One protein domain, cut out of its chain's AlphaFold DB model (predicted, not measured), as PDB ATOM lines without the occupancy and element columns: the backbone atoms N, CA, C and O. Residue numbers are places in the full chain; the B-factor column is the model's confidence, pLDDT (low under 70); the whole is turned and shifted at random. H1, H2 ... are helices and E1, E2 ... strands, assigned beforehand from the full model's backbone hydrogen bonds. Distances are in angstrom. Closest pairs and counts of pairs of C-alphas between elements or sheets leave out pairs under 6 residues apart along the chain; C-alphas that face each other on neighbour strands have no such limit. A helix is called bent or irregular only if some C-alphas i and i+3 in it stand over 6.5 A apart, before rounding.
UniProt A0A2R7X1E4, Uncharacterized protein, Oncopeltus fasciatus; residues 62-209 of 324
ATOM      1  N   ALA A  62     121.076 130.667 132.005       95.00
ATOM      2  CA  ALA A  62     119.974 130.814 132.955       95.00
ATOM      3  C   ALA A  62     120.449 131.184 134.369       95.00
ATOM      4  O   ALA A  62     119.722 131.848 135.103       95.00
ATOM      5  N   GLY A  63     121.643 130.732 134.754       94.94
ATOM      6  CA  GLY A  63     122.251 131.028 136.045       94.94
ATOM      7  C   GLY A  63     122.738 132.470 136.156       94.94
ATOM      8  O   GLY A  63     122.997 133.145 135.158       94.94
ATOM      9  N   ASP A  64     122.888 132.925 137.397       96.06
ATOM     10  CA  ASP A  64     123.530 134.197 137.702       96.06
ATOM     11  C   ASP A  64     125.044 134.095 137.466       96.06
ATOM     12  O   ASP A  64     125.761 133.479 138.248       96.06
ATOM     13  N   GLY A  65     125.537 134.716 136.391       96.31
ATOM     14  CA  GLY A  65     126.965 134.746 136.062       96.31
ATOM     15  C   GLY A  65     127.838 135.470 137.094       96.31
ATOM     16  O   GLY A  65     129.060 135.348 137.049       96.31
ATOM     17  N   TRP A  66     127.236 136.213 138.030       95.69
ATOM     18  CA  TRP A  66     127.949 136.857 139.133       95.69
ATOM     19  C   TRP A  66     128.043 135.959 140.372       95.69
ATOM     20  O   TRP A  66     128.716 136.296 141.348       95.69
ATOM     21  N   ASP A  67     127.426 134.780 140.312       94.31
ATOM     22  CA  ASP A  67     127.530 133.738 141.310       94.31
ATOM     23  C   ASP A  67     128.456 132.619 140.827       94.31
ATOM     24  O   ASP A  67     128.075 131.747 140.047       94.31
ATOM     25  N   TYR A  68     129.672 132.576 141.372       93.81
ATOM     26  CA  TYR A  68     130.663 131.579 140.974       93.81
ATOM     27  C   TYR A  68     130.205 130.121 141.168       93.81
ATOM     28  O   TYR A  68     130.791 129.208 140.585       93.81
ATOM     29  N   ARG A  69     129.197 129.875 142.020       91.62
ATOM     30  CA  ARG A  69     128.719 128.530 142.375       91.62
ATOM     31  C   ARG A  69     128.068 127.809 141.202       91.62
ATOM     32  O   ARG A  69     127.900 126.593 141.275       91.62
ATOM     33  N   ILE A  70     127.691 128.536 140.149       95.50
ATOM     34  CA  ILE A  70     127.146 127.920 138.942       95.50
ATOM     35  C   ILE A  70     128.239 127.251 138.106       95.50
ATOM     36  O   ILE A  70     127.915 126.375 137.311       95.50
ATOM     37  N   PHE A  71     129.505 127.649 138.247       97.12
ATOM     38  CA  PHE A  71     130.588 127.164 137.394       97.12
ATOM     39  C   PHE A  71     131.124 125.806 137.875       97.12
ATOM     40  O   PHE A  71     131.218 125.572 139.088       97.12
ATOM     41  N   PRO A  72     131.505 124.908 136.948       97.19
ATOM     42  CA  PRO A  72     132.130 123.636 137.288       97.19
ATOM     43  C   PRO A  72     133.528 123.841 137.896       97.19
ATOM     44  O   PRO A  72     134.048 124.952 137.976       97.19
ATOM     45  N   ASN A  73     134.159 122.744 138.311       97.81
ATOM     46  CA  ASN A  73     135.519 122.724 138.859       97.81
ATOM     47  C   ASN A  73     136.432 121.848 137.976       97.81
ATOM     48  O   ASN A  73     136.806 120.746 138.387       97.81
ATOM     49  N   PRO A  74     136.731 122.255 136.730       98.19
ATOM     50  CA  PRO A  74     137.357 121.377 135.745       98.19
ATOM     51  C   PRO A  74     138.855 121.175 136.004       98.19
ATOM     52  O   PRO A  74     139.493 122.008 136.643       98.19
ATOM     53  N   ARG A  75     139.457 120.126 135.425       98.31
ATOM     54  CA  ARG A  75     140.927 120.062 135.290       98.31
ATOM     55  C   ARG A  75     141.436 121.120 134.311       98.31
ATOM     56  O   ARG A  75     142.463 121.736 134.562       98.31
ATOM     57  N   PHE A  76     140.695 121.377 133.237       98.69
ATOM     58  CA  PHE A  76     140.987 122.427 132.265       98.69
ATOM     59  C   PHE A  76     139.678 122.973 131.677       98.69
ATOM     60  O   PHE A  76     138.854 122.199 131.192       98.69
ATOM     61  N   ALA A  77     139.465 124.288 131.716       98.75
ATOM     62  CA  ALA A  77     138.332 124.934 131.051       98.75
ATOM     63  C   ALA A  77     138.769 125.393 129.654       98.75
ATOM     64  O   ALA A  77     139.453 126.407 129.526       98.75
ATOM     65  N   SER A  78     138.440 124.624 128.616       98.75
ATOM     66  CA  SER A  78     138.859 124.904 127.233       98.75
ATOM     67  C   SER A  78     137.891 125.804 126.475       98.75
ATOM     68  O   SER A  78     138.307 126.434 125.506       98.75
ATOM     69  N   GLU A  79     136.642 125.902 126.935       98.88
ATOM     70  CA  GLU A  79     135.680 126.897 126.475       98.88
ATOM     71  C   GLU A  79     134.731 127.297 127.602       98.88
ATOM     72  O   GLU A  79     134.206 126.449 128.328       98.88
ATOM     73  N   TYR A  80     134.474 128.594 127.717       98.81
ATOM     74  CA  TYR A  80     133.397 129.144 128.536       98.81
ATOM     75  C   TYR A  80     133.123 130.597 128.167       98.81
ATOM     76  O   TYR A  80     134.034 131.319 127.764       98.81
ATOM     77  N   GLY A  81     131.888 131.059 128.329       97.44
ATOM     78  CA  GLY A  81     131.598 132.477 128.160       97.44
ATOM     79  C   GLY A  81     130.123 132.814 128.035       97.44
ATOM     80  O   GLY A  81     129.244 131.956 127.944       97.44
ATOM     81  N   VAL A  82     129.863 134.116 127.958       97.81
ATOM     82  CA  VAL A  82     128.532 134.686 127.728       97.81
ATOM     83  C   VAL A  82     128.585 135.735 126.616       97.81
ATOM     84  O   VAL A  82     129.640 136.309 126.330       97.81
ATOM     85  N   GLN A  83     127.447 135.979 125.968       98.44
ATOM     86  CA  GLN A  83     127.377 136.915 124.850       98.44
ATOM     87  C   GLN A  83     127.330 138.381 125.299       98.44
ATOM     88  O   GLN A  83     126.751 138.721 126.330       98.44
ATOM     89  N   SER A  84     127.852 139.264 124.449       98.62
ATOM     90  CA  SER A  84     127.573 140.700 124.468       98.62
ATOM     91  C   SER A  84     127.435 141.254 123.051       98.62
ATOM     92  O   SER A  84     127.843 140.633 122.064       98.62
ATOM     93  N   PHE A  85     126.867 142.453 122.939       98.56
ATOM     94  CA  PHE A  85     126.902 143.195 121.684       98.56
ATOM     95  C   PHE A  85     128.300 143.794 121.424       98.56
ATOM     96  O   PHE A  85     129.013 144.156 122.369       98.56
ATOM     97  N   PRO A  86     128.699 143.966 120.148       98.50
ATOM     98  CA  PRO A  86     129.917 144.693 119.797       98.50
ATOM     99  C   PRO A  86     129.808 146.171 120.194       98.50
ATOM    100  O   PRO A  86     128.734 146.640 120.570       98.50
ATOM    101  N   THR A  87     130.913 146.923 120.122       98.06
ATOM    102  CA  THR A  87     130.887 148.356 120.465       98.06
ATOM    103  C   THR A  87     129.841 149.108 119.640       98.06
ATOM    104  O   THR A  87     129.543 148.731 118.504       98.06
ATOM    105  N   LEU A  88     129.294 150.205 120.182       96.81
ATOM    106  CA  LEU A  88     128.267 150.991 119.485       96.81
ATOM    107  C   LEU A  88     128.729 151.450 118.102       96.81
ATOM    108  O   LEU A  88     127.962 151.368 117.146       96.81
ATOM    109  N   THR A  89     129.987 151.877 117.987       96.94
ATOM    110  CA  THR A  89     130.601 152.283 116.719       96.94
ATOM    111  C   THR A  89     130.639 151.124 115.726       96.94
ATOM    112  O   THR A  89     130.205 151.282 114.582       96.94
ATOM    113  N   CYS A  90     131.091 149.943 116.162       97.75
ATOM    114  CA  CYS A  90     131.157 148.778 115.288       97.75
ATOM    115  C   CYS A  90     129.760 148.307 114.871       97.75
ATOM    116  O   CYS A  90     129.503 148.115 113.682       97.75
ATOM    117  N   LEU A  91     128.815 148.233 115.811       97.44
ATOM    118  CA  LEU A  91     127.425 147.897 115.521       97.44
ATOM    119  C   LEU A  91     126.810 148.886 114.523       97.44
ATOM    120  O   LEU A  91     126.250 148.469 113.509       97.44
ATOM    121  N   ARG A  92     126.957 150.197 114.766       96.19
ATOM    122  CA  ARG A  92     126.377 151.255 113.928       96.19
ATOM    123  C   ARG A  92     126.853 151.179 112.485       96.19
ATOM    124  O   ARG A  92     126.035 151.388 111.592       96.19
ATOM    125  N   SER A  93     128.129 150.855 112.264       95.56
ATOM    126  CA  SER A  93     128.724 150.730 110.924       95.56
ATOM    127  C   SER A  93     128.050 149.670 110.045       95.56
ATOM    128  O   SER A  93     128.151 149.716 108.824       95.56
ATOM    129  N   SER A  94     127.336 148.732 110.669       93.94
ATOM    130  CA  SER A  94     126.719 147.583 110.013       93.94
ATOM    131  C   SER A  94     125.204 147.731 109.803       93.94
ATOM    132  O   SER A  94     124.573 146.841 109.224       93.94
ATOM    133  N   LEU A  95     124.604 148.823 110.291       95.56
ATOM    134  CA  LEU A  95     123.154 149.016 110.315       95.56
ATOM    135  C   LEU A  95     122.711 150.116 109.340       95.56
ATOM    136  O   LEU A  95     123.305 151.201 109.349       95.56
ATOM    137  N   PRO A  96     121.636 149.896 108.558       94.75
ATOM    138  CA  PRO A  96     121.052 150.928 107.707       94.75
ATOM    139  C   PRO A  96     120.633 152.197 108.471       94.75
ATOM    140  O   PRO A  96     120.572 152.254 109.706       94.75
ATOM    141  N   LEU A  97     120.327 153.265 107.729       93.12
ATOM    142  CA  LEU A  97     119.693 154.451 108.311       93.12
ATOM    143  C   LEU A  97     118.319 154.071 108.889       93.12
ATOM    144  O   LEU A  97     117.573 153.328 108.265       93.12
ATOM    145  N   GLY A  98     118.000 154.561 110.090       93.38
ATOM    146  CA  GLY A  98     116.748 154.240 110.795       93.38
ATOM    147  C   GLY A  98     116.757 152.925 111.591       93.38
ATOM    148  O   GLY A  98     115.982 152.788 112.530       93.38
ATOM    149  N   GLU A  99     117.687 152.008 111.316       96.06
ATOM    150  CA  GLU A  99     117.749 150.674 111.943       96.06
ATOM    151  C   GLU A  99     118.567 150.638 113.252       96.06
ATOM    152  O   GLU A  99     118.742 149.589 113.864       96.06
ATOM    153  N   PHE A 100     119.078 151.780 113.723       94.56
ATOM    154  CA  PHE A 100     119.815 151.866 114.991       94.56
ATOM    155  C   PHE A 100     118.864 151.980 116.192       94.56
ATOM    156  O   PHE A 100     118.807 153.003 116.874       94.56
ATOM    157  N   ASN A 101     118.060 150.946 116.419       93.75
ATOM    158  CA  ASN A 101     117.109 150.875 117.525       93.75
ATOM    159  C   ASN A 101     116.873 149.411 117.943       93.75
ATOM    160  O   ASN A 101     117.125 148.499 117.166       93.75
ATOM    161  N   TRP A 102     116.405 149.179 119.173       93.50
ATOM    162  CA  TRP A 102     116.298 147.826 119.742       93.50
ATOM    163  C   TRP A 102     115.322 146.902 118.995       93.50
ATOM    164  O   TRP A 102     115.562 145.705 118.913       93.50
ATOM    165  N   ILE A 103     114.236 147.448 118.442       91.12
ATOM    166  CA  ILE A 103     113.173 146.671 117.779       91.12
ATOM    167  C   ILE A 103     113.446 146.427 116.284       91.12
ATOM    168  O   ILE A 103     112.585 145.916 115.571       91.12
ATOM    169  N   SER A 104     114.623 146.824 115.800       94.38
ATOM    170  CA  SER A 104     115.045 146.666 114.411       94.38
ATOM    171  C   SER A 104     115.156 145.189 114.022       94.38
ATOM    172  O   SER A 104     115.781 144.386 114.718       94.38
ATOM    173  N   SER A 105     114.635 144.841 112.842       95.56
ATOM    174  CA  SER A 105     114.838 143.511 112.253       95.56
ATOM    175  C   SER A 105     116.308 143.254 111.913       95.56
ATOM    176  O   SER A 105     116.753 142.110 111.963       95.56
ATOM    177  N   SER A 106     117.083 144.307 111.635       96.50
ATOM    178  CA  SER A 106     118.530 144.225 111.415       96.50
ATOM    179  C   SER A 106     119.292 143.812 112.678       96.50
ATOM    180  O   SER A 106     120.301 143.119 112.574       96.50
ATOM    181  N   ILE A 107     118.825 144.212 113.869       96.75
ATOM    182  CA  ILE A 107     119.393 143.758 115.150       96.75
ATOM    183  C   ILE A 107     119.084 142.279 115.379       96.75
ATOM    184  O   ILE A 107     119.991 141.511 115.699       96.75
ATOM    185  N   GLU A 108     117.832 141.871 115.177       95.69
ATOM    186  CA  GLU A 108     117.419 140.483 115.392       95.69
ATOM    187  C   GLU A 108     118.095 139.525 114.403       95.69
ATOM    188  O   GLU A 108     118.626 138.495 114.802       95.69
ATOM    189  N   HIS A 109     118.174 139.903 113.126       96.56
ATOM    190  CA  HIS A 109     118.809 139.097 112.082       96.56
ATOM    191  C   HIS A 109     120.285 138.782 112.368       96.56
ATOM    192  O   HIS A 109     120.773 137.732 111.966       96.56
ATOM    193  N   ARG A 110     121.002 139.676 113.060       97.00
ATOM    194  CA  ARG A 110     122.427 139.499 113.378       97.00
ATOM    195  C   ARG A 110     122.681 138.520 114.521       97.00
ATOM    196  O   ARG A 110     123.822 138.113 114.716       97.00
ATOM    197  N   GLN A 111     121.661 138.160 115.294       97.38
ATOM    198  CA  GLN A 111     121.796 137.234 116.410       97.38
ATOM    199  C   GLN A 111     121.598 135.790 115.933       97.38
ATOM    200  O   GLN A 111     120.524 135.415 115.475       97.38
ATOM    201  N   HIS A 112     122.639 134.968 116.060       97.62
ATOM    202  CA  HIS A 112     122.654 133.588 115.555       97.62
ATOM    203  C   HIS A 112     122.683 132.518 116.660       97.62
ATOM    204  O   HIS A 112     122.668 131.325 116.361       97.62
ATOM    205  N   SER A 113     122.729 132.913 117.934       96.38
ATOM    206  CA  SER A 113     122.631 131.971 119.049       96.38
ATOM    207  C   SER A 113     121.180 131.551 119.291       96.38
ATOM    208  O   SER A 113     120.292 132.408 119.322       96.38
ATOM    209  N   PRO A 114     120.919 130.257 119.561       93.25
ATOM    210  CA  PRO A 114     119.635 129.810 120.090       93.25
ATOM    211  C   PRO A 114     119.218 130.624 121.324       93.25
ATOM    212  O   PRO A 114     120.053 130.969 122.156       93.25
ATOM    213  N   GLY A 115     117.927 130.946 121.432       90.50
ATOM    214  CA  GLY A 115     117.382 131.816 122.488       90.50
ATOM    215  C   GLY A 115     117.568 133.319 122.239       90.50
ATOM    216  O   GLY A 115     116.914 134.132 122.894       90.50
ATOM    217  N   GLY A 116     118.389 133.682 121.255       91.94
ATOM    218  CA  GLY A 116     118.488 135.026 120.716       91.94
ATOM    219  C   GLY A 116     118.850 136.100 121.743       91.94
ATOM    220  O   GLY A 116     119.481 135.859 122.773       91.94
ATOM    221  N   ASN A 117     118.401 137.320 121.463       96.31
ATOM    222  CA  ASN A 117     118.686 138.500 122.277       96.31
ATOM    223  C   ASN A 117     118.039 138.456 123.675       96.31
ATOM    224  O   ASN A 117     118.468 139.173 124.580       96.31
ATOM    225  N   GLN A 118     117.045 137.586 123.882       96.25
ATOM    226  CA  GLN A 118     116.375 137.434 125.172       96.25
ATOM    227  C   GLN A 118     117.316 136.896 126.256       96.25
ATOM    228  O   GLN A 118     117.197 137.304 127.409       96.25
ATOM    229  N   ILE A 119     118.277 136.032 125.903       96.75
ATOM    230  CA  ILE A 119     119.288 135.543 126.854       96.75
ATOM    231  C   ILE A 119     120.113 136.712 127.399       96.75
ATOM    232  O   ILE A 119     120.252 136.848 128.613       96.75
ATOM    233  N   ILE A 120     120.590 137.595 126.517       97.38
ATOM    234  CA  ILE A 120     121.375 138.776 126.902       97.38
ATOM    235  C   ILE A 120     120.553 139.678 127.832       97.38
ATOM    236  O   ILE A 120     121.042 140.094 128.882       97.38
ATOM    237  N   LEU A 121     119.288 139.949 127.487       97.56
ATOM    238  CA  LEU A 121     118.402 140.755 128.334       97.56
ATOM    239  C   LEU A 121     118.158 140.124 129.711       97.56
ATOM    240  O   LEU A 121     118.156 140.841 130.713       97.56
ATOM    241  N   ASN A 122     117.967 138.804 129.769       97.38
ATOM    242  CA  ASN A 122     117.763 138.088 131.025       97.38
ATOM    243  C   ASN A 122     119.003 138.195 131.917       97.38
ATOM    244  O   ASN A 122     118.878 138.571 133.080       97.38
ATOM    245  N   GLN A 123     120.194 137.956 131.364       97.19
ATOM    246  CA  GLN A 123     121.447 138.055 132.114       97.19
ATOM    247  C   GLN A 123     121.717 139.483 132.613       97.19
ATOM    248  O   GLN A 123     122.125 139.658 133.759       97.19
ATOM    249  N   ILE A 124     121.415 140.511 131.804       98.00
ATOM    250  CA  ILE A 124     121.435 141.909 132.266       98.00
ATOM    251  C   ILE A 124     120.494 142.069 133.463       98.00
ATOM    252  O   ILE A 124     120.905 142.579 134.500       98.00
ATOM    253  N   SER A 125     119.245 141.611 133.351       97.12
ATOM    254  CA  SER A 125     118.231 141.836 134.386       97.12
ATOM    255  C   SER A 125     118.553 141.197 135.739       97.12
ATOM    256  O   SER A 125     118.058 141.687 136.753       97.12
ATOM    257  N   THR A 126     119.403 140.162 135.771       96.44
ATOM    258  CA  THR A 126     119.834 139.504 137.011       96.44
ATOM    259  C   THR A 126     120.580 140.468 137.932       96.44
ATOM    260  O   THR A 126     120.258 140.538 139.116       96.44
ATOM    261  N   ASN A 127     121.520 141.263 137.402       96.56
ATOM    262  CA  ASN A 127     122.398 142.107 138.228       96.56
ATOM    263  C   ASN A 127     122.382 143.595 137.897       96.56
ATOM    264  O   ASN A 127     122.823 144.399 138.715       96.56
ATOM    265  N   LEU A 128     121.895 143.979 136.723       96.81
ATOM    266  CA  LEU A 128     122.036 145.319 136.167       96.81
ATOM    267  C   LEU A 128     120.667 145.985 135.958       96.81
ATOM    268  O   LEU A 128     119.643 145.303 135.844       96.81
ATOM    269  N   PRO A 129     120.617 147.330 135.932       94.56
ATOM    270  CA  PRO A 129     119.375 148.056 135.696       94.56
ATOM    271  C   PRO A 129     118.773 147.722 134.327       94.56
ATOM    272  O   PRO A 129     119.468 147.354 133.382       94.56
ATOM    273  N   LYS A 130     117.454 147.890 134.203       94.88
ATOM    274  CA  LYS A 130     116.746 147.625 132.948       94.88
ATOM    275  C   LYS A 130     117.199 148.610 131.850       94.88
ATOM    276  O   LYS A 130     117.045 149.819 132.052       94.88
ATOM    277  N   PRO A 131     117.674 148.131 130.683       96.19
ATOM    278  CA  PRO A 131     118.021 149.001 129.563       96.19
ATOM    279  C   PRO A 131     116.774 149.686 128.989       96.19
ATOM    280  O   PRO A 131     115.695 149.088 128.934       96.19
ATOM    281  N   LYS A 132     116.920 150.937 128.538       95.56
ATOM    282  CA  LYS A 132     115.857 151.725 127.888       95.56
ATOM    283  C   LYS A 132     116.115 151.918 126.395       95.56
ATOM    284  O   LYS A 132     115.170 152.065 125.626       95.56
ATOM    285  N   THR A 133     117.379 151.919 125.986       96.56
ATOM    286  CA  THR A 133     117.812 152.138 124.601       96.56
ATOM    287  C   THR A 133     118.697 150.996 124.098       96.56
ATOM    288  O   THR A 133     119.218 150.208 124.884       96.56
ATOM    289  N   LEU A 134     118.921 150.924 122.779       96.62
ATOM    290  CA  LEU A 134     119.922 150.012 122.207       96.62
ATOM    291  C   LEU A 134     121.322 150.291 122.779       96.62
ATOM    292  O   LEU A 134     122.068 149.353 123.037       96.62
ATOM    293  N   ALA A 135     121.661 151.563 123.016       97.38
ATOM    294  CA  ALA A 135     122.935 151.938 123.621       97.38
ATOM    295  C   ALA A 135     123.098 151.353 125.029       97.38
ATOM    296  O   ALA A 135     124.155 150.800 125.336       97.38
ATOM    297  N   ASP A 136     122.030 151.380 125.830       97.62
ATOM    298  CA  ASP A 136     122.023 150.760 127.156       97.62
ATOM    299  C   ASP A 136     122.211 149.245 127.051       97.62
ATOM    300  O   ASP A 136     122.983 148.679 127.819       97.62
ATOM    301  N   VAL A 137     121.554 148.573 126.094       98.12
ATOM    302  CA  VAL A 137     121.735 147.122 125.911       98.12
ATOM    303  C   VAL A 137     123.180 146.795 125.543       98.12
ATOM    304  O   VAL A 137     123.762 145.882 126.127       98.12
ATOM    305  N   VAL A 138     123.787 147.547 124.621       98.50
ATOM    306  CA  VAL A 138     125.190 147.337 124.244       98.50
ATOM    307  C   VAL A 138     126.100 147.500 125.458       98.50
ATOM    308  O   VAL A 138     126.863 146.589 125.772       98.50
ATOM    309  N   TYR A 139     125.972 148.612 126.178       98.62
ATOM    310  CA  TYR A 139     126.791 148.912 127.349       98.62
ATOM    311  C   TYR A 139     126.623 147.870 128.467       98.62
ATOM    312  O   TYR A 139     127.600 147.278 128.926       98.62
ATOM    313  N   LEU A 140     125.381 147.586 128.866       98.62
ATOM    314  CA  LEU A 140     125.085 146.667 129.965       98.62
ATOM    315  C   LEU A 140     125.407 145.209 129.609       98.62
ATOM    316  O   LEU A 140     125.860 144.466 130.476       98.62
ATOM    317  N   SER A 141     125.236 144.796 128.347       98.62
ATOM    318  CA  SER A 141     125.646 143.453 127.913       98.62
ATOM    319  C   SER A 141     127.162 143.259 128.016       98.62
ATOM    320  O   SER A 141     127.606 142.195 128.445       98.62
ATOM    321  N   GLN A 142     127.962 144.286 127.700       98.81
ATOM    322  CA  GLN A 142     129.416 144.222 127.856       98.81
ATOM    323  C   GLN A 142     129.853 144.220 129.324       98.81
ATOM    324  O   GLN A 142     130.773 143.474 129.656       98.81
ATOM    325  N   ILE A 143     129.174 144.963 130.211       98.75
ATOM    326  CA  ILE A 143     129.416 144.867 131.664       98.75
ATOM    327  C   ILE A 143     129.136 143.446 132.144       98.75
ATOM    328  O   ILE A 143     129.979 142.839 132.802       98.75
ATOM    329  N   ASN A 144     127.964 142.901 131.802       98.69
ATOM    330  CA  ASN A 144     127.592 141.559 132.226       98.69
ATOM    331  C   ASN A 144     128.604 140.514 131.736       98.69
ATOM    332  O   ASN A 144     129.031 139.667 132.521       98.69
ATOM    333  N   GLN A 145     129.023 140.603 130.470       98.81
ATOM    334  CA  GLN A 145     130.037 139.717 129.909       98.81
ATOM    335  C   GLN A 145     131.378 139.845 130.632       98.81
ATOM    336  O   GLN A 145     131.955 138.824 131.006       98.81
ATOM    337  N   ALA A 146     131.864 141.066 130.850       98.81
ATOM    338  CA  ALA A 146     133.145 141.304 131.500       98.81
ATOM    339  C   ALA A 146     133.168 140.750 132.932       98.81
ATOM    340  O   ALA A 146     134.072 139.993 133.284       98.81
ATOM    341  N   VAL A 147     132.142 141.058 133.733       98.56
ATOM    342  CA  VAL A 147     132.063 140.619 135.134       98.56
ATOM    343  C   VAL A 147     131.864 139.106 135.240       98.56
ATOM    344  O   VAL A 147     132.568 138.465 136.017       98.56
ATOM    345  N   THR A 148     130.983 138.515 134.424       98.50
ATOM    346  CA  THR A 148     130.767 137.056 134.411       98.50
ATOM    347  C   THR A 148     132.054 136.314 134.045       98.50
ATOM    348  O   THR A 148     132.491 135.428 134.774       98.50
ATOM    349  N   THR A 149     132.715 136.732 132.959       98.75
ATOM    350  CA  THR A 149     133.955 136.093 132.483       98.75
ATOM    351  C   THR A 149     135.085 136.245 133.498       98.75
ATOM    352  O   THR A 149     135.853 135.305 133.703       98.75
ATOM    353  N   LYS A 150     135.177 137.394 134.181       98.75
ATOM    354  CA  LYS A 150     136.124 137.608 135.281       98.75
ATOM    355  C   LYS A 150     135.875 136.646 136.434       98.75
ATOM    356  O   LYS A 150     136.817 136.008 136.885       98.75
ATOM    357  N   ILE A 151     134.637 136.531 136.912       98.50
ATOM    358  CA  ILE A 151     134.310 135.677 138.063       98.50
ATOM    359  C   ILE A 151     134.596 134.209 137.743       98.50
ATOM    360  O   ILE A 151     135.194 133.509 138.562       98.50
ATOM    361  N   GLU A 152     134.221 133.756 136.546       98.69
ATOM    362  CA  GLU A 152     134.494 132.398 136.084       98.69
ATOM    363  C   GLU A 152     136.006 132.131 135.941       98.69
ATOM    364  O   GLU A 152     136.523 131.156 136.489       98.69
ATOM    365  N   SER A 153     136.750 133.046 135.309       98.88
ATOM    366  CA  SER A 153     138.205 132.916 135.123       98.88
ATOM    367  C   SER A 153     138.966 132.957 136.449       98.88
ATOM    368  O   SER A 153     139.857 132.141 136.685       98.88
ATOM    369  N   GLU A 154     138.610 133.875 137.350       98.69
ATOM    370  CA  GLU A 154     139.210 133.955 138.683       98.69
ATOM    371  C   GLU A 154     138.940 132.687 139.489       98.69
ATOM    372  O   GLU A 154     139.854 132.194 140.145       98.69
ATOM    373  N   ARG A 155     137.732 132.110 139.404       97.69
ATOM    374  CA  ARG A 155     137.436 130.819 140.038       97.69
ATOM    375  C   ARG A 155     138.365 129.723 139.528       97.69
ATOM    376  O   ARG A 155     138.958 129.018 140.342       97.69
ATOM    377  N   TYR A 156     138.512 129.583 138.213       98.75
ATOM    378  CA  TYR A 156     139.406 128.578 137.635       98.75
ATOM    379  C   TYR A 156     140.856 128.788 138.076       98.75
ATOM    380  O   TYR A 156     141.526 127.831 138.458       98.75
ATOM    381  N   ARG A 157     141.324 130.037 138.145       98.62
ATOM    382  CA  ARG A 157     142.664 130.354 138.660       98.62
ATOM    383  C   ARG A 157     142.828 130.045 140.152       98.62
ATOM    384  O   ARG A 157     143.878 129.540 140.543       98.62
ATOM    385  N   ARG A 158     141.802 130.277 140.982       97.81
ATOM    386  CA  ARG A 158     141.806 129.892 142.410       97.81
ATOM    387  C   ARG A 158     141.922 128.378 142.603       97.81
ATOM    388  O   ARG A 158     142.597 127.913 143.517       97.81
ATOM    389  N   LEU A 159     141.294 127.592 141.729       97.81
ATOM    390  CA  LEU A 159     141.291 126.128 141.817       97.81
ATOM    391  C   LEU A 159     142.620 125.469 141.413       97.81
ATOM    392  O   LEU A 159     142.765 124.259 141.593       97.81
ATOM    393  N   LYS A 160     143.602 126.230 140.913       97.56
ATOM    394  CA  LYS A 160     144.906 125.725 140.451       97.56
ATOM    395  C   LYS A 160     145.627 124.833 141.463       97.56
ATOM    396  O   LYS A 160     146.193 123.816 141.074       97.56
ATOM    397  N   SER A 161     145.569 125.184 142.748       97.69
ATOM    398  CA  SER A 161     146.268 124.472 143.833       97.69
ATOM    399  C   SER A 161     145.325 123.762 144.805       97.69
ATOM    400  O   SER A 161     145.767 123.263 145.836       97.69
ATOM    401  N   VAL A 162     144.025 123.707 144.500       95.62
ATOM    402  CA  VAL A 162     142.997 123.200 145.417       95.62
ATOM    403  C   VAL A 162     142.420 121.896 144.886       95.62
ATOM    404  O   VAL A 162     141.954 121.844 143.751       95.62
ATOM    405  N   LEU A 163     142.392 120.865 145.734       96.38
ATOM    406  CA  LEU A 163     141.606 119.651 145.528       96.38
ATOM    407  C   LEU A 163     140.434 119.654 146.506       96.38
ATOM    408  O   LEU A 163     140.633 119.716 147.717       96.38
ATOM    409  N   LEU A 164     139.218 119.603 145.977       95.06
ATOM    410  CA  LEU A 164     137.993 119.558 146.767       95.06
ATOM    411  C   LEU A 164     137.674 118.117 147.184       95.06
ATOM    412  O   LEU A 164     138.078 117.168 146.512       95.06
ATOM    413  N   ASP A 165     136.850 117.946 148.222       95.19
ATOM    414  CA  ASP A 165     136.374 116.626 148.674       95.19
ATOM    415  C   ASP A 165     135.614 115.848 147.581       95.19
ATOM    416  O   ASP A 165     135.542 114.621 147.614       95.19
ATOM    417  N   SER A 166     135.068 116.548 146.579       95.19
ATOM    418  CA  SER A 166     134.457 115.939 145.390       95.19
ATOM    419  C   SER A 166     135.471 115.267 144.451       95.19
ATOM    420  O   SER A 166     135.069 114.589 143.506       95.19
ATOM    421  N   GLY A 167     136.772 115.470 144.674       97.19
ATOM    422  CA  GLY A 167     137.863 115.078 143.782       97.19
ATOM    423  C   GLY A 167     138.129 116.073 142.648       97.19
ATOM    424  O   GLY A 167     139.075 115.885 141.880       97.19
ATOM    425  N   GLU A 168     137.321 117.126 142.527       97.69
ATOM    426  CA  GLU A 168     137.472 118.183 141.525       97.69
ATOM    427  C   GLU A 168     138.485 119.259 141.957       97.69
ATOM    428  O   GLU A 168     138.820 119.375 143.136       97.69
ATOM    429  N   GLY A 169     138.956 120.072 141.007       96.81
ATOM    430  CA  GLY A 169     139.971 121.107 141.234       96.81
ATOM    431  C   GLY A 169     141.278 120.812 140.498       96.81
ATOM    432  O   GLY A 169     141.270 120.112 139.483       96.81
ATOM    433  N   TYR A 170     142.401 121.338 140.987       98.12
ATOM    434  CA  TYR A 170     143.674 121.397 140.254       98.12
ATOM    435  C   TYR A 170     143.492 121.904 138.820       98.12
ATOM    436  O   TYR A 170     143.963 121.299 137.857       98.12
ATOM    437  N   THR A 171     142.747 122.999 138.681       98.62
ATOM    438  CA  THR A 171     142.443 123.580 137.375       98.62
ATOM    439  C   THR A 171     143.705 124.194 136.774       98.62
ATOM    440  O   THR A 171     144.249 125.163 137.295       98.62
ATOM    441  N   SER A 172     144.183 123.641 135.664       96.94
ATOM    442  CA  SER A 172     145.458 124.005 135.042       96.94
ATOM    443  C   SER A 172     145.310 124.844 133.770       96.94
ATOM    444  O   SER A 172     146.275 124.997 133.025       96.94
ATOM    445  N   GLY A 173     144.118 125.381 133.498       98.12
ATOM    446  CA  GLY A 173     143.909 126.303 132.387       98.12
ATOM    447  C   GLY A 173     142.480 126.808 132.256       98.12
ATOM    448  O   GLY A 173     141.530 126.169 132.715       98.12
ATOM    449  N   ALA A 174     142.369 127.979 131.635       98.69
ATOM    450  CA  ALA A 174     141.124 128.688 131.406       98.69
ATOM    451  C   ALA A 174     141.211 129.453 130.075       98.69
ATOM    452  O   ALA A 174     141.936 130.439 129.963       98.69
ATOM    453  N   LEU A 175     140.502 128.965 129.058       98.88
ATOM    454  CA  LEU A 175     140.390 129.563 127.732       98.88
ATOM    455  C   LEU A 175     138.935 129.986 127.513       98.88
ATOM    456  O   LEU A 175     138.066 129.152 127.258       98.88
ATOM    457  N   TYR A 176     138.653 131.281 127.650       98.81
ATOM    458  CA  TYR A 176     137.302 131.775 127.409       98.81
ATOM    459  C   TYR A 176     136.975 131.729 125.910       98.81
ATOM    460  O   TYR A 176     137.797 132.051 125.048       98.81
ATOM    461  N   TRP A 177     135.737 131.365 125.605       98.81
ATOM    462  CA  TRP A 177     135.146 131.510 124.289       98.81
ATOM    463  C   TRP A 177     134.523 132.908 124.211       98.81
ATOM    464  O   TRP A 177     133.717 133.251 125.072       98.81
ATOM    465  N   GLN A 178     134.873 133.782 123.265       98.75
ATOM    466  CA  GLN A 178     135.910 133.652 122.228       98.75
ATOM    467  C   GLN A 178     136.779 134.915 122.156       98.75
ATOM    468  O   GLN A 178     136.452 135.957 122.727       98.75
ATOM    469  N   LEU A 179     137.897 134.858 121.430       98.81
ATOM    470  CA  LEU A 179     138.793 136.009 121.309       98.81
ATOM    471  C   LEU A 179     138.178 137.129 120.456       98.81
ATOM    472  O   LEU A 179     137.984 138.238 120.963       98.81
ATOM    473  N   ASN A 180     137.871 136.836 119.190       98.69
ATOM    474  CA  ASN A 180     137.549 137.819 118.154       98.69
ATOM    475  C   ASN A 180     136.257 137.495 117.387       98.69
ATOM    476  O   ASN A 180     135.786 136.359 117.379       98.69
ATOM    477  N   ASP A 181     135.718 138.505 116.709       98.75
ATOM    478  CA  ASP A 181     134.547 138.395 115.837       98.75
ATOM    479  C   ASP A 181     134.917 138.225 114.354       98.75
ATOM    480  O   ASP A 181     135.946 138.716 113.890       98.75
ATOM    481  N   VAL A 182     134.037 137.559 113.594       98.38
ATOM    482  CA  VAL A 182     134.159 137.379 112.127       98.38
ATOM    483  C   VAL A 182     133.314 138.369 111.318       98.38
ATOM    484  O   VAL A 182     133.494 138.480 110.109       98.38
ATOM    485  N   TRP A 183     132.393 139.078 111.977       98.25
ATOM    486  CA  TRP A 183     131.544 140.146 111.432       98.25
ATOM    487  C   TRP A 183     130.833 140.888 112.583       98.25
ATOM    488  O   TRP A 183     130.921 140.469 113.737       98.25
ATOM    489  N   GLN A 184     130.134 141.995 112.311       98.25
ATOM    490  CA  GLN A 184     129.471 142.805 113.344       98.25
ATOM    491  C   GLN A 184     128.163 142.156 113.829       98.25
ATOM    492  O   GLN A 184     127.089 142.401 113.277       98.25
ATOM    493  N   ALA A 185     128.242 141.340 114.875       98.12
ATOM    494  CA  ALA A 185     127.098 140.664 115.479       98.12
ATOM    495  C   ALA A 185     127.289 140.500 116.996       98.12
ATOM    496  O   ALA A 185     128.426 140.568 117.471       98.12
ATOM    497  N   PRO A 186     126.209 140.288 117.774       98.19
ATOM    498  CA  PRO A 186     126.333 139.808 119.144       98.19
ATOM    499  C   PRO A 186     127.063 138.465 119.170       98.19
ATOM    500  O   PRO A 186     126.780 137.574 118.368       98.19
ATOM    501  N   SER A 187     128.008 138.322 120.089       98.62
ATOM    502  CA  SER A 187     128.865 137.142 120.168       98.62
ATOM    503  C   SER A 187     129.506 137.027 121.544       98.62
ATOM    504  O   SER A 187     129.366 137.902 122.399       98.62
ATOM    505  N   TRP A 188     130.275 135.962 121.739       98.69
ATOM    506  CA  TRP A 188     131.112 135.770 122.916       98.69
ATOM    507  C   TRP A 188     132.468 136.481 122.824       98.69
ATOM    508  O   TRP A 188     133.288 136.360 123.729       98.69
ATOM    509  N   ALA A 189     132.741 137.198 121.731       98.81
ATOM    510  CA  ALA A 189     134.060 137.760 121.497       98.81
ATOM    511  C   ALA A 189     134.393 138.868 122.497       98.81
ATOM    512  O   ALA A 189     133.537 139.703 122.795       98.81
ATOM    513  N   SER A 190     135.650 138.912 122.935       98.88
ATOM    514  CA  SER A 190     136.211 140.037 123.695       98.88
ATOM    515  C   SER A 190     136.697 141.190 122.800       98.88
ATOM    516  O   SER A 190     136.735 142.334 123.242       98.88
ATOM    517  N   ILE A 191     137.026 140.911 121.534       98.88
ATOM    518  CA  ILE A 191     137.426 141.892 120.516       98.88
ATOM    519  C   ILE A 191     136.378 141.871 119.403       98.88
ATOM    520  O   ILE A 191     136.111 140.816 118.827       98.88
ATOM    521  N   ASP A 192     135.770 143.021 119.111       98.62
ATOM    522  CA  ASP A 192     134.783 143.103 118.035       98.62
ATOM    523  C   ASP A 192     135.421 143.060 116.638       98.62
ATOM    524  O   ASP A 192     136.634 143.185 116.473       98.62
ATOM    525  N   TYR A 193     134.596 142.874 115.604       98.56
ATOM    526  CA  TYR A 193     135.076 142.709 114.227       98.56
ATOM    527  C   TYR A 193     135.851 143.930 113.716       98.56
ATOM    528  O   TYR A 193     136.706 143.819 112.842       98.56
ATOM    529  N   CYS A 194     135.560 145.104 114.269       98.50
ATOM    530  CA  CYS A 194     136.224 146.346 113.915       98.50
ATOM    531  C   CYS A 194     137.574 146.513 114.642       98.50
ATOM    532  O   CYS A 194     138.237 147.531 114.459       98.50
ATOM    533  N   GLY A 195     137.984 145.530 115.450       98.12
ATOM    534  CA  GLY A 195     139.242 145.519 116.191       98.12
ATOM    535  C   GLY A 195     139.178 146.239 117.536       98.12
ATOM    536  O   GLY A 195     140.215 146.401 118.179       98.12
ATOM    537  N   HIS A 196     137.999 146.672 117.992       98.50
ATOM    538  CA  HIS A 196     137.887 147.334 119.287       98.50
ATOM    539  C   HIS A 196     137.835 146.311 120.418       98.50
ATOM    540  O   HIS A 196     137.126 145.303 120.349       98.50
ATOM    541  N   TRP A 197     138.532 146.614 121.508       98.81
ATOM    542  CA  TRP A 197     138.378 145.887 122.761       98.81
ATOM    543  C   TRP A 197     136.993 146.166 123.350       98.81
ATOM    544  O   TRP A 197     136.650 147.318 123.627       98.81
ATOM    545  N   LYS A 198     136.202 145.111 123.567       98.88
ATOM    546  CA  LYS A 198     135.032 145.160 124.454       98.88
ATOM    547  C   LYS A 198     135.519 145.179 125.905       98.88
ATOM    548  O   LYS A 198     136.664 144.820 126.185       98.88
ATOM    549  N   MET A 199     134.643 145.527 126.850       98.81
ATOM    550  CA  MET A 199     134.991 145.550 128.284       98.81
ATOM    551  C   MET A 199     135.639 144.244 128.775       98.81
ATOM    552  O   MET A 199     136.581 144.282 129.563       98.81
ATOM    553  N   ALA A 200     135.190 143.097 128.256       98.75
ATOM    554  CA  ALA A 200     135.733 141.789 128.612       98.75
ATOM    555  C   ALA A 200     137.237 141.644 128.309       98.75
ATOM    556  O   ALA A 200     137.925 140.949 129.047       98.75
ATOM    557  N   HIS A 201     137.771 142.312 127.278       98.88
ATOM    558  CA  HIS A 201     139.199 142.223 126.952       98.88
ATOM    559  C   HIS A 201     140.073 143.028 127.922       98.88
ATOM    560  O   HIS A 201     141.154 142.581 128.292       98.88
ATOM    561  N   TYR A 202     139.580 144.180 128.391       98.75
ATOM    562  CA  TYR A 202     140.243 144.935 129.460       98.75
ATOM    563  C   TYR A 202     140.274 144.120 130.756       98.75
ATOM    564  O   TYR A 202     141.322 143.999 131.380       98.75
ATOM    565  N   TYR A 203     139.153 143.482 131.105       98.75
ATOM    566  CA  TYR A 203     139.085 142.600 132.273       98.75
ATOM    567  C   TYR A 203     140.018 141.395 132.113       98.75
ATOM    568  O   TYR A 203     140.670 141.011 133.077       98.75
ATOM    569  N   ALA A 204     140.151 140.834 130.905       98.81
ATOM    570  CA  ALA A 204     141.067 139.725 130.647       98.81
ATOM    571  C   ALA A 204     142.530 140.074 130.931       98.81
ATOM    572  O   ALA A 204     143.246 139.249 131.498       98.81
ATOM    573  N   ALA A 205     142.960 141.300 130.627       98.62
ATOM    574  CA  ALA A 205     144.296 141.765 130.991       98.62
ATOM    575  C   ALA A 205     144.513 141.796 132.518       98.62
ATOM    576  O   ALA A 205     145.621 141.532 132.987       98.62
ATOM    577  N   GLU A 206     143.465 142.072 133.298       98.44
ATOM    578  CA  GLU A 206     143.520 142.087 134.763       98.44
ATOM    579  C   GLU A 206     143.469 140.669 135.347       98.44
ATOM    580  O   GLU A 206     144.372 140.261 136.080       98.44
ATOM    581  N   PHE A 207     142.453 139.873 134.993       98.44
ATOM    582  CA  PHE A 207     142.263 138.543 135.577       98.44
ATOM    583  C   PHE A 207     143.236 137.484 135.045       98.44
ATOM    584  O   PHE A 207     143.303 136.405 135.633       98.44
ATOM    585  N   PHE A 208     144.015 137.768 133.996       98.69
ATOM    586  CA  PHE A 208     145.171 136.963 133.569       98.69
ATOM    587  C   PHE A 208     146.526 137.596 133.900       98.69
ATOM    588  O   PHE A 208     147.561 137.105 133.449       98.69
ATOM    589  N   HIS A 209     146.562 138.632 134.742       98.62
ATOM    590  CA  HIS A 209     147.830 139.140 135.255       98.62
ATOM    591  C   HIS A 209     148.601 138.025 136.009       98.62
ATOM    592  O   HIS A 209     147.968 137.239 136.730       98.62
TER     593      HIS A 209
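What this domain is: This is residues 62 to 209 of the 324 residues of an uncharacterized protein of Oncopeltus fasciatus (UniProt A0A2R7X1E4). One long helix, H4, runs lengthwise through an elongated body, with H3 crossing its first part on one side and the shorter H5 side by side with its middle on the other. H1 and H2 sit toward the end where H4 begins; residues 162 to 169 make the other end, and the unnamed stretch then folds back past the strand E1 and winds in loops to H5. The printed part has 148 residues, with five named helices and one named strand in the order E1, H1, H2, H3, H4, H5; the class is mostly helix, but only 65 residues, under half, are in named elements. The whole is compact, with a radius of gyration of the C-alphas of 16.2 A and spans of 57 by 28 by 24 A, only just a rod.

How they stand to each other: H4, residues 134 to 161, touches H5, residues 199 to 207, with its residues 142 to 154 alone; the closest C-alphas, those of Ala 146 and Ala 200, are 3.9 A apart. Their lines stand at a shallow tilt of 20 degrees, the same way. H3, residues 116 to 127, touches H4 at residues 137 to 144 of H4 alone, closest at the C-alphas of Ile 124 and Asn 144, 6.2 A apart; at 70.2 degrees they are only just about perpendicular. H1, residues 88 to 93, is close to H4 but not clearly touching, with the C-alphas of Leu 88 and Val 138 closest at 6.7 A, and stands at a steep tilt of 60 degrees, opposite ways. H2, residues 105 to 109, is close to H3 but not clearly touching, with the C-alphas of Glu 108 and Asn 117 closest at 7.3 A. E1, residues 76 to 80, pairs with no named strand; its closest C-alpha to H4 is that of Ala 77, 7.6 A from that of Tyr 156. H3 and H5 are apart. Every O i to N i+4 pair is within hydrogen-bond range in H1, H2 and H5; the counts are 6 of 8 in H3 and 22 of 24 in H4.

Where its parts are: H4 measures 42.6 A from C-alpha 134 at (119.922, 150.012, 122.207) to C-alpha 161 at (146.268, 124.472, 143.833). It is irregular: C-alphas 158 and 161 are 7.2 A apart. H3 measures 19.3 A and is neither bent nor irregular, but only just: C-alphas 116 and 119 are 6.2 A apart. H5 measures 12.5 A and ends at C-alpha 207, (142.263, 138.543, 135.577). E1 measures 10.8 A and begins at C-alpha 76, (140.987, 122.427, 132.265). H1 measures 8.6 A and H2 5.9 A.

The domain as a whole: The two C-alphas farthest apart, those of Leu 97 and Asp 165, are 57.8 A apart. The printed part, residues 62 to 209, has no cut. The links H1 to H2, 11 residues, and H4 to H5, 37 residues, are long. The mean pLDDT of the printed part is 97.2, and no printed residue is under 70.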